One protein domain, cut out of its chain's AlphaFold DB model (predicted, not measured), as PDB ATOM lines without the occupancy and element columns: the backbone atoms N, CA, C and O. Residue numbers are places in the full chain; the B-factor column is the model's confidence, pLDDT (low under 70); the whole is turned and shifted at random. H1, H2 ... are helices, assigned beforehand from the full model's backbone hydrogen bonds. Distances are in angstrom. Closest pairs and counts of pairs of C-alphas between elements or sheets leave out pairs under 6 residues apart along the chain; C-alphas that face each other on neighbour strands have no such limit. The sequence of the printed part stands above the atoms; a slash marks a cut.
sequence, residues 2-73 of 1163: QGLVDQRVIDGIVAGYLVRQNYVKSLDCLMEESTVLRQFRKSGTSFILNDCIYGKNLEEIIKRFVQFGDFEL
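This is residues 2 to 73 of the 1163 residues of the protein "LisH domain-containing protein" of Dracunculus medinensis (UniProt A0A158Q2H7). From the first residue, a helical hairpin of H1 and H2 leads into short H3, set crosswise to both; a long stretch, residues 44 to 57, then passes H1 to H4, on the other side of H1. The printed part has 72 residues with four named helices, H1 to H4, and no named strand: all helix. It is only just compact, close to loose, with a radius of gyration of the C-alphas of 13.3 A, spanning 40 by 30 by 18 A.

Start at H1, residues 3 to 20; its residues 15 to 19 alone touch H2, residues 24 to 33, closest at C-alphas 18 and 27, 5.8 A apart. This hairpin has a shallow tilt of 17 degrees, opposite ways. H3, residues 37 to 43, touches H2 only at the corner, closest at C-alphas 31 and 37, 5.3 A apart. H4, residues 58 to 68, is close but not clearly touching H1, closest at C-alphas 17 and 58, 7.6 A apart. In H1, H2, H3 and H4 every O i to N i+4 pair is within hydrogen-bond range.

Find C-alpha 3 at (-11.629, 3.743, -14.230), where H1 begins its 26.1 A. H2 measures 14.2 A, H3 9.7 A, and H4 15.2 A, ending at C-alpha 68 (-6.340, 13.750, 12.914).

The printed part has no cut; the link H3 to H4 is long. Among 29 residues under pLDDT 70 are 43 to 56.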
ATOM      1  N   GLN A   2     -15.873   4.594 -15.927       46.27
ATOM      2  CA  GLN A   2     -15.309   4.882 -14.584       46.27
ATOM      3  C   GLN A   2     -13.778   4.934 -14.444       46.27
ATOM      4  O   GLN A   2     -13.238   6.024 -14.314       46.27
ATOM      5  N   GLY A   3     -13.067   3.803 -14.546       51.98
ATOM      6  CA  GLY A   3     -11.629   3.743 -14.230       51.98
ATOM      7  C   GLY A   3     -10.702   4.647 -15.063       51.98
ATOM      8  O   GLY A   3      -9.583   4.913 -14.638       51.98
ATOM      9  N   LEU A   4     -11.148   5.158 -16.221       56.63
ATOM     10  CA  LEU A   4     -10.412   6.183 -16.980       56.63
ATOM     11  C   LEU A   4     -10.602   7.605 -16.426       56.63
ATOM     12  O   LEU A   4      -9.777   8.471 -16.700       56.63
ATOM     13  N   VAL A   5     -11.673   7.851 -15.671       60.63
ATOM     14  CA  VAL A   5     -11.945   9.113 -14.968       60.63
ATOM     15  C   VAL A   5     -11.144   9.155 -13.669       60.63
ATOM     16  O   VAL A   5     -10.404  10.109 -13.450       60.63
ATOM     17  N   ASP A   6     -11.195   8.083 -12.872       68.77
ATOM     18  CA  ASP A   6     -10.463   7.981 -11.601       68.77
ATOM     19  C   ASP A   6      -8.956   8.202 -11.804       68.77
ATOM     20  O   ASP A   6      -8.327   8.991 -11.099       68.77
ATOM     21  N   GLN A   7      -8.375   7.565 -12.830       73.63
ATOM     22  CA  GLN A   7      -6.955   7.722 -13.140       73.63
ATOM     23  C   GLN A   7      -6.609   9.112 -13.706       73.63
ATOM     24  O   GLN A   7      -5.506   9.596 -13.472       73.63
ATOM     25  N   ARG A   8      -7.540   9.806 -14.380       75.74
ATOM     26  CA  ARG A   8      -7.340  11.212 -14.792       75.74
ATOM     27  C   ARG A   8      -7.231  12.150 -13.598       75.74
ATOM     28  O   ARG A   8      -6.357  13.010 -13.592       75.74
ATOM     29  N   VAL A   9      -8.094  11.962 -12.602       73.88
ATOM     30  CA  VAL A   9      -8.085  12.756 -11.370       73.88
ATOM     31  C   VAL A   9      -6.810  12.477 -10.569       73.88
ATOM     32  O   VAL A   9      -6.098  13.412 -10.212       73.88
ATOM     33  N   ILE A  10      -6.464  11.202 -10.352       79.92
ATOM     34  CA  ILE A  10      -5.275  10.812  -9.576       79.92
ATOM     35  C   ILE A  10      -3.975  11.288 -10.240       79.92
ATOM     36  O   ILE A  10      -3.163  11.927  -9.573       79.92
ATOM     37  N   ASP A  11      -3.774  11.017 -11.534       83.72
ATOM     38  CA  ASP A  11      -2.530  11.386 -12.221       83.72
ATOM     39  C   ASP A  11      -2.352  12.920 -12.269       83.72
ATOM     40  O   ASP A  11      -1.233  13.413 -12.123       83.72
ATOM     41  N   GLY A  12      -3.449  13.680 -12.407       81.01
ATOM     42  CA  GLY A  12      -3.445  15.145 -12.337       81.01
ATOM     43  C   GLY A  12      -3.015  15.679 -10.966       81.01
ATOM     44  O   GLY A  12      -2.116  16.515 -10.901       81.01
ATOM     45  N   ILE A  13      -3.588  15.141  -9.883       79.23
ATOM     46  CA  ILE A  13      -3.275  15.542  -8.497       79.23
ATOM     47  C   ILE A  13      -1.810  15.255  -8.134       79.23
ATOM     48  O   ILE A  13      -1.142  16.044  -7.462       79.23
ATOM     49  N   VAL A  14      -1.277  14.108  -8.571       85.30
ATOM     50  CA  VAL A  14       0.134  13.775  -8.319       85.30
ATOM     51  C   VAL A  14       1.048  14.702  -9.124       85.30
ATOM     52  O   VAL A  14       2.034  15.196  -8.580       85.30
ATOM     53  N   ALA A  15       0.718  15.001 -10.382       85.26
ATOM     54  CA  ALA A  15       1.482  15.951 -11.188       85.26
ATOM     55  C   ALA A  15       1.496  17.369 -10.582       85.26
ATOM     56  O   ALA A  15       2.557  17.992 -10.545       85.26
ATOM     57  N   GLY A  16       0.373  17.860 -10.049       81.52
ATOM     58  CA  GLY A  16       0.290  19.181  -9.415       81.52
ATOM     59  C   GLY A  16       1.118  19.311  -8.144       81.52
ATOM     60  O   GLY A  16       1.891  20.263  -7.990       81.52
ATOM     61  N   TYR A  17       1.080  18.285  -7.292       80.58
ATOM     62  CA  TYR A  17       1.977  18.184  -6.143       80.58
ATOM     63  C   TYR A  17       3.459  18.186  -6.556       80.58
ATOM     64  O   TYR A  17       4.260  18.924  -5.980       80.58
ATOM     65  N   LEU A  18       3.841  17.412  -7.580       86.89
ATOM     66  CA  LEU A  18       5.226  17.372  -8.069       86.89
ATOM     67  C   LEU A  18       5.682  18.716  -8.663       86.89
ATOM     68  O   LEU A  18       6.839  19.090  -8.466       86.89
ATOM     69  N   VAL A  19       4.789  19.462  -9.326       83.57
ATOM     70  CA  VAL A  19       5.048  20.844  -9.774       83.57
ATOM     71  C   VAL A  19       5.287  21.766  -8.576       83.57
ATOM     72  O   VAL A  19       6.320  22.435  -8.533       83.57
ATOM     73  N   ARG A  20       4.396  21.780  -7.571       77.97
ATOM     74  CA  ARG A  20       4.540  22.665  -6.397       77.97
ATOM     75  C   ARG A  20       5.773  22.373  -5.546       77.97
ATOM     76  O   ARG A  20       6.380  23.307  -5.036       77.97
ATOM     77  N   GLN A  21       6.169  21.109  -5.415       85.59
ATOM     78  CA  GLN A  21       7.397  20.726  -4.706       85.59
ATOM     79  C   GLN A  21       8.671  20.858  -5.572       85.59
ATOM     80  O   GLN A  21       9.750  20.452  -5.142       85.59
ATOM     81  N   ASN A  22       8.567  21.409  -6.790       85.88
ATOM     82  CA  ASN A  22       9.667  21.570  -7.750       85.88
ATOM     83  C   ASN A  22      10.402  20.249  -8.087       85.88
ATOM     84  O   ASN A  22      11.587  20.224  -8.427       85.88
ATOM     85  N   TYR A  23       9.697  19.115  -8.019       88.37
ATOM     86  CA  TYR A  23      10.227  17.787  -8.330       88.37
ATOM     87  C   TYR A  23      10.170  17.498  -9.839       88.37
ATOM     88  O   TYR A  23       9.639  16.475 -10.274       88.37
ATOM     89  N   VAL A  24      10.753  18.393 -10.646       86.22
ATOM     90  CA  VAL A  24      10.698  18.376 -12.123       86.22
ATOM     91  C   VAL A  24      11.064  17.006 -12.708       86.22
ATOM     92  O   VAL A  24      10.328  16.471 -13.527       86.22
ATOM     93  N   LYS A  25      12.135  16.366 -12.218       89.16
ATOM     94  CA  LYS A  25      12.557  15.030 -12.691       89.16
ATOM     95  C   LYS A  25      11.509  13.940 -12.432       89.16
ATOM     96  O   LYS A  25      11.333  13.049 -13.258       89.16
ATOM     97  N   SER A  26      10.824  13.996 -11.292       91.40
ATOM     98  CA  SER A  26       9.753  13.055 -10.945       91.40
ATOM     99  C   SER A  26       8.487  13.331 -11.752       91.40
ATOM    100  O   SER A  26       7.800  12.388 -12.135       91.40
ATOM    101  N   LEU A  27       8.205  14.605 -12.048       89.12
ATOM    102  CA  LEU A  27       7.136  15.004 -12.960       89.12
ATOM    103  C   LEU A  27       7.404  14.478 -14.375       89.12
ATOM    104  O   LEU A  27       6.522  13.846 -14.942       89.12
ATOM    105  N   ASP A  28       8.610  14.658 -14.921       88.18
ATOM    106  CA  ASP A  28       8.982  14.118 -16.236       88.18
ATOM    107  C   ASP A  28       8.800  12.594 -16.294       88.18
ATOM    108  O   ASP A  28       8.157  12.096 -17.218       88.18
ATOM    109  N   CYS A  29       9.256  11.858 -15.270       90.18
ATOM    110  CA  CYS A  29       9.021  10.412 -15.173       90.18
ATOM    111  C   CYS A  29       7.518  10.075 -15.154       90.18
ATOM    112  O   CYS A  29       7.074   9.207 -15.900       90.18
ATOM    113  N   LEU A  30       6.703  10.789 -14.369       89.96
ATOM    114  CA  LEU A  30       5.252  10.568 -14.314       89.96
ATOM    115  C   LEU A  30       4.566  10.870 -15.663       89.96
ATOM    116  O   LEU A  30       3.665  10.139 -16.079       89.96
ATOM    117  N   MET A  31       5.022  11.903 -16.378       88.07
ATOM    118  CA  MET A  31       4.571  12.268 -17.729       88.07
ATOM    119  C   MET A  31       5.024  11.244 -18.792       88.07
ATOM    120  O   MET A  31       4.385  11.121 -19.841       88.07
ATOM    121  N   GLU A  32       6.104  10.496 -18.535       88.99
ATOM    122  CA  GLU A  32       6.609   9.387 -19.359       88.99
ATOM    123  C   GLU A  32       6.086   7.996 -18.956       88.99
ATOM    124  O   GLU A  32       6.204   7.052 -19.743       88.99
ATOM    125  N   GLU A  33       5.443   7.849 -17.798       89.18
ATOM    126  CA  GLU A  33       4.779   6.612 -17.369       89.18
ATOM    127  C   GLU A  33       3.266   6.661 -17.616       89.18
ATOM    128  O   GLU A  33       2.730   5.801 -18.325       89.18
ATOM    129  N   SER A  34       2.570   7.694 -17.131       87.30
ATOM    130  CA  SER A  34       1.120   7.831 -17.305       87.30
ATOM    131  C   SER A  34       0.733   7.852 -18.787       87.30
ATOM    132  O   SER A  34       1.292   8.582 -19.608       87.30
ATOM    133  N   THR A  35      -0.268   7.059 -19.173       85.79
ATOM    134  CA  THR A  35      -0.880   7.168 -20.506       85.79
ATOM    135  C   THR A  35      -1.764   8.405 -20.627       85.79
ATOM    136  O   THR A  35      -1.970   8.893 -21.735       85.79
ATOM    137  N   VAL A  36      -2.274   8.914 -19.504       82.99
ATOM    138  CA  VAL A  36      -3.185  10.058 -19.428       82.99
ATOM    139  C   VAL A  36      -2.421  11.373 -19.548       82.99
ATOM    140  O   VAL A  36      -2.704  12.165 -20.442       82.99
ATOM    141  N   LEU A  37      -1.407  11.599 -18.712       82.77
ATOM    142  CA  LEU A  37      -0.606  12.826 -18.771       82.77
ATOM    143  C   LEU A  37       0.158  12.939 -20.096       82.77
ATOM    144  O   LEU A  37       0.277  14.018 -20.669       82.77
ATOM    145  N   ARG A  38       0.579  11.802 -20.660       84.50
ATOM    146  CA  ARG A  38       1.165  11.720 -22.005       84.50
ATOM    147  C   ARG A  38       0.156  11.964 -23.135       84.50
ATOM    148  O   ARG A  38       0.580  12.296 -24.238       84.50
ATOM    149  N   GLN A  39      -1.152  11.806 -22.896       77.84
ATOM    150  CA  GLN A  39      -2.186  12.318 -23.803       77.84
ATOM    151  C   GLN A  39      -2.269  13.842 -23.683       77.84
ATOM    152  O   GLN A  39      -2.091  14.503 -24.698       77.84
ATOM    153  N   PHE A  40      -2.398  14.410 -22.477       73.47
ATOM    154  CA  PHE A  40      -2.397  15.871 -22.278       73.47
ATOM    155  C   PHE A  40      -1.156  16.556 -22.895       73.47
ATOM    156  O   PHE A  40      -1.302  17.467 -23.709       73.47
ATOM    157  N   ARG A  41       0.059  16.029 -22.651       74.60
ATOM    158  CA  ARG A  41       1.327  16.506 -23.255       74.60
ATOM    159  C   ARG A  41       1.330  16.466 -24.793       74.60
ATOM    160  O   ARG A  41       2.053  17.239 -25.410       74.60
ATOM    161  N   LYS A  42       0.551  15.573 -25.417       72.59
ATOM    162  CA  LYS A  42       0.407  15.455 -26.883       72.59
ATOM    163  C   LYS A  42      -0.757  16.265 -27.452       72.59
ATOM    164  O   LYS A  42      -0.707  16.636 -28.618       72.59
ATOM    165  N   SER A  43      -1.794  16.514 -26.658       63.55
ATOM    166  CA  SER A  43      -2.968  17.301 -27.045       63.55
ATOM    167  C   SER A  43      -2.723  18.810 -27.005       63.55
ATOM    168  O   SER A  43      -3.561  19.556 -27.497       63.55
ATOM    169  N   GLY A  44      -1.621  19.268 -26.397       52.52
ATOM    170  CA  GLY A  44      -1.333  20.696 -26.208       52.52
ATOM    171  C   GLY A  44      -2.278  21.393 -25.223       52.52
ATOM    172  O   GLY A  44      -2.182  22.600 -25.027       52.52
ATOM    173  N   THR A  45      -3.186  20.646 -24.592       52.50
ATOM    174  CA  THR A  45      -4.167  21.168 -23.647       52.50
ATOM    175  C   THR A  45      -3.512  21.421 -22.295       52.50
ATOM    176  O   THR A  45      -3.002  20.503 -21.649       52.50
ATOM    177  N   SER A  46      -3.548  22.676 -21.849       48.43
ATOM    178  CA  SER A  46      -3.145  23.068 -20.503       48.43
ATOM    179  C   SER A  46      -4.067  22.410 -19.478       48.43
ATOM    180  O   SER A  46      -5.217  22.807 -19.286       48.43
ATOM    181  N   PHE A  47      -3.565  21.376 -18.806       53.60
ATOM    182  CA  PHE A  47      -4.239  20.827 -17.639       53.60
ATOM    183  C   PHE A  47      -4.221  21.862 -16.507       53.60
ATOM    184  O   PHE A  47      -3.159  22.319 -16.083       53.60
ATOM    185  N   ILE A  48      -5.402  22.269 -16.039       53.48
ATOM    186  CA  ILE A  48      -5.508  23.163 -14.885       53.48
ATOM    187  C   ILE A  48      -5.166  22.337 -13.645       53.48
ATOM    188  O   ILE A  48      -5.879  21.388 -13.313       53.48
ATOM    189  N   LEU A  49      -4.079  22.704 -12.965       57.20
ATOM    190  CA  LEU A  49      -3.581  22.048 -11.751       57.20
ATOM    191  C   LEU A  49      -4.397  22.422 -10.505       57.20
ATOM    192  O   LEU A  49      -3.884  22.915  -9.502       57.20
ATOM    193  N   ASN A  50      -5.702  22.162 -10.578       54.34
ATOM    194  CA  ASN A  50      -6.611  22.261  -9.449       54.34
ATOM    195  C   ASN A  50      -6.445  21.033  -8.546       54.34
ATOM    196  O   ASN A  50      -7.275  20.126  -8.545       54.34
ATOM    197  N   ASP A  51      -5.402  21.041  -7.714       58.88
ATOM    198  CA  ASP A  51      -5.168  20.059  -6.639       58.88
ATOM    199  C   ASP A  51      -6.151  20.214  -5.457       58.88
ATOM    200  O   ASP A  51      -5.811  19.970  -4.297       58.88
ATOM    201  N   CYS A  52      -7.371  20.666  -5.749       57.42
ATOM    202  CA  CYS A  52      -8.455  20.880  -4.809       57.42
ATOM    203  C   CYS A  52      -9.449  19.724  -4.897       57.42
ATOM    204  O   CYS A  52     -10.254  19.656  -5.826       57.42
ATOM    205  N   ILE A  53      -9.451  18.847  -3.892       61.05
ATOM    206  CA  ILE A  53     -10.512  17.847  -3.717       61.05
ATOM    207  C   ILE A  53     -11.469  18.390  -2.654       61.05
ATOM    208  O   ILE A  53     -11.036  18.780  -1.572       61.05
ATOM    209  N   TYR A  54     -12.768  18.463  -2.961       61.22
ATOM    210  CA  TYR A  54     -13.781  19.081  -2.085       61.22
ATOM    211  C   TYR A  54     -13.426  20.520  -1.643       61.22
ATOM    212  O   TYR A  54     -13.649  20.901  -0.496       61.22
ATOM    213  N   GLY A  55     -12.814  21.308  -2.538       66.86
ATOM    214  CA  GLY A  55     -12.403  22.693  -2.262       66.86
ATOM    215  C   GLY A  55     -11.211  22.852  -1.305       66.86
ATOM    216  O   GLY A  55     -10.863  23.979  -0.972       66.86
ATOM    217  N   LYS A  56     -10.577  21.755  -0.868       65.80
ATOM    218  CA  LYS A  56      -9.382  21.757  -0.007       65.80
ATOM    219  C   LYS A  56      -8.153  21.374  -0.832       65.80
ATOM    220  O   LYS A  56      -8.179  20.356  -1.526       65.80
ATOM    221  N   ASN A  57      -7.073  22.149  -0.733       72.50
ATOM    222  CA  ASN A  57      -5.800  21.828  -1.394       72.50
ATOM    223  C   ASN A  57      -5.226  20.493  -0.888       72.50
ATOM    224  O   ASN A  57      -5.398  20.146   0.284       72.50
ATOM    225  N   LEU A  58      -4.475  19.772  -1.725       66.80
ATOM    226  CA  LEU A  58      -3.845  18.505  -1.337       66.80
ATOM    227  C   LEU A  58      -2.983  18.633  -0.065       66.80
ATOM    228  O   LEU A  58      -3.006  17.748   0.786       66.80
ATOM    229  N   GLU A  59      -2.284  19.750   0.125       68.67
ATOM    230  CA  GLU A  59      -1.504  20.039   1.330       68.67
ATOM    231  C   GLU A  59      -2.381  20.191   2.582       68.67
ATOM    232  O   GLU A  59      -1.950  19.811   3.667       68.67
ATOM    233  N   GLU A  60      -3.609  20.706   2.469       70.92
ATOM    234  CA  GLU A  60      -4.575  20.720   3.577       70.92
ATOM    235  C   GLU A  60      -5.140  19.330   3.860       70.92
ATOM    236  O   GLU A  60      -5.335  18.976   5.021       70.92
ATOM    237  N   ILE A  61      -5.400  18.546   2.813       68.67
ATOM    238  CA  ILE A  61      -5.883  17.165   2.920       68.67
ATOM    239  C   ILE A  61      -4.828  16.301   3.627       68.67
ATOM    240  O   ILE A  61      -5.152  15.582   4.572       68.67
ATOM    241  N   ILE A  62      -3.555  16.439   3.242       70.00
ATOM    242  CA  ILE A  62      -2.416  15.776   3.888       70.00
ATOM    243  C   ILE A  62      -2.218  16.297   5.318       70.00
ATOM    244  O   ILE A  62      -2.073  15.485   6.229       70.00
ATOM    245  N   LYS A  63      -2.258  17.617   5.561       74.17
ATOM    246  CA  LYS A  63      -2.137  18.183   6.921       74.17
ATOM    247  C   LYS A  63      -3.237  17.671   7.851       74.17
ATOM    248  O   LYS A  63      -2.912  17.237   8.951       74.17
ATOM    249  N   ARG A  64      -4.499  17.647   7.407       68.45
ATOM    250  CA  ARG A  64      -5.628  17.082   8.168       68.45
ATOM    251  C   ARG A  64      -5.417  15.599   8.462       68.45
ATOM    252  O   ARG A  64      -5.483  15.210   9.622       68.45
ATOM    253  N   PHE A  65      -5.065  14.800   7.455       71.79
ATOM    254  CA  PHE A  65      -4.794  13.372   7.642       71.79
ATOM    255  C   PHE A  65      -3.644  13.109   8.633       71.79
ATOM    256  O   PHE A  65      -3.724  12.199   9.455       71.79
ATOM    257  N   VAL A  66      -2.593  13.936   8.616       75.19
ATOM    258  CA  VAL A  66      -1.470  13.860   9.570       75.19
ATOM    259  C   VAL A  66      -1.857  14.343  10.977       75.19
ATOM    260  O   VAL A  66      -1.348  13.802  11.955       75.19
ATOM    261  N   GLN A  67      -2.743  15.336  11.102       72.67
ATOM    262  CA  GLN A  67      -3.181  15.892  12.389       72.67
ATOM    263  C   GLN A  67      -4.229  15.026  13.102       72.67
ATOM    264  O   GLN A  67      -4.163  14.879  14.320       72.67
ATOM    265  N   PHE A  68      -5.183  14.460  12.359       68.91
ATOM    266  CA  PHE A  68      -6.340  13.750  12.914       68.91
ATOM    267  C   PHE A  68      -6.274  12.226  12.745       68.91
ATOM    268  O   PHE A  68      -7.026  11.510  13.401       68.91
ATOM    269  N   GLY A  69      -5.383  11.711  11.889       60.55
ATOM    270  CA  GLY A  69      -5.288  10.281  11.561       60.55
ATOM    271  C   GLY A  69      -6.383   9.772  10.614       60.55
ATOM    272  O   GLY A  69      -6.341   8.613  10.203       60.55
ATOM    273  N   ASP A  70      -7.325  10.641  10.251       60.31
ATOM    274  CA  ASP A  70      -8.411  10.411   9.304       60.31
ATOM    275  C   ASP A  70      -8.584  11.662   8.427       60.31
ATOM    276  O   ASP A  70      -8.080  12.747   8.738       60.31
ATOM    277  N   PHE A  71      -9.311  11.527   7.325       62.85
ATOM    278  CA  PHE A  71      -9.887  12.682   6.649       62.85
ATOM    279  C   PHE A  71     -11.125  13.124   7.440       62.85
ATOM    280  O   PHE A  71     -11.857  12.284   7.949       62.85
ATOM    281  N   GLU A  72     -11.396  14.431   7.527       61.16
ATOM    282  CA  GLU A  72     -12.612  14.975   8.167       61.16
ATOM    283  C   GLU A  72     -13.871  14.697   7.317       61.16
ATOM    284  O   GLU A  72     -14.548  15.613   6.842       61.16
ATOM    285  N   LEU A  73     -14.160  13.423   7.066       64.77
ATOM    286  CA  LEU A  73     -15.410  12.954   6.496       64.77
ATOM    287  C   LEU A  73     -16.476  13.034   7.598       64.77
ATOM    288  O   LEU A  73     -16.272  12.461   8.670       64.77
TER     289      LEU A  73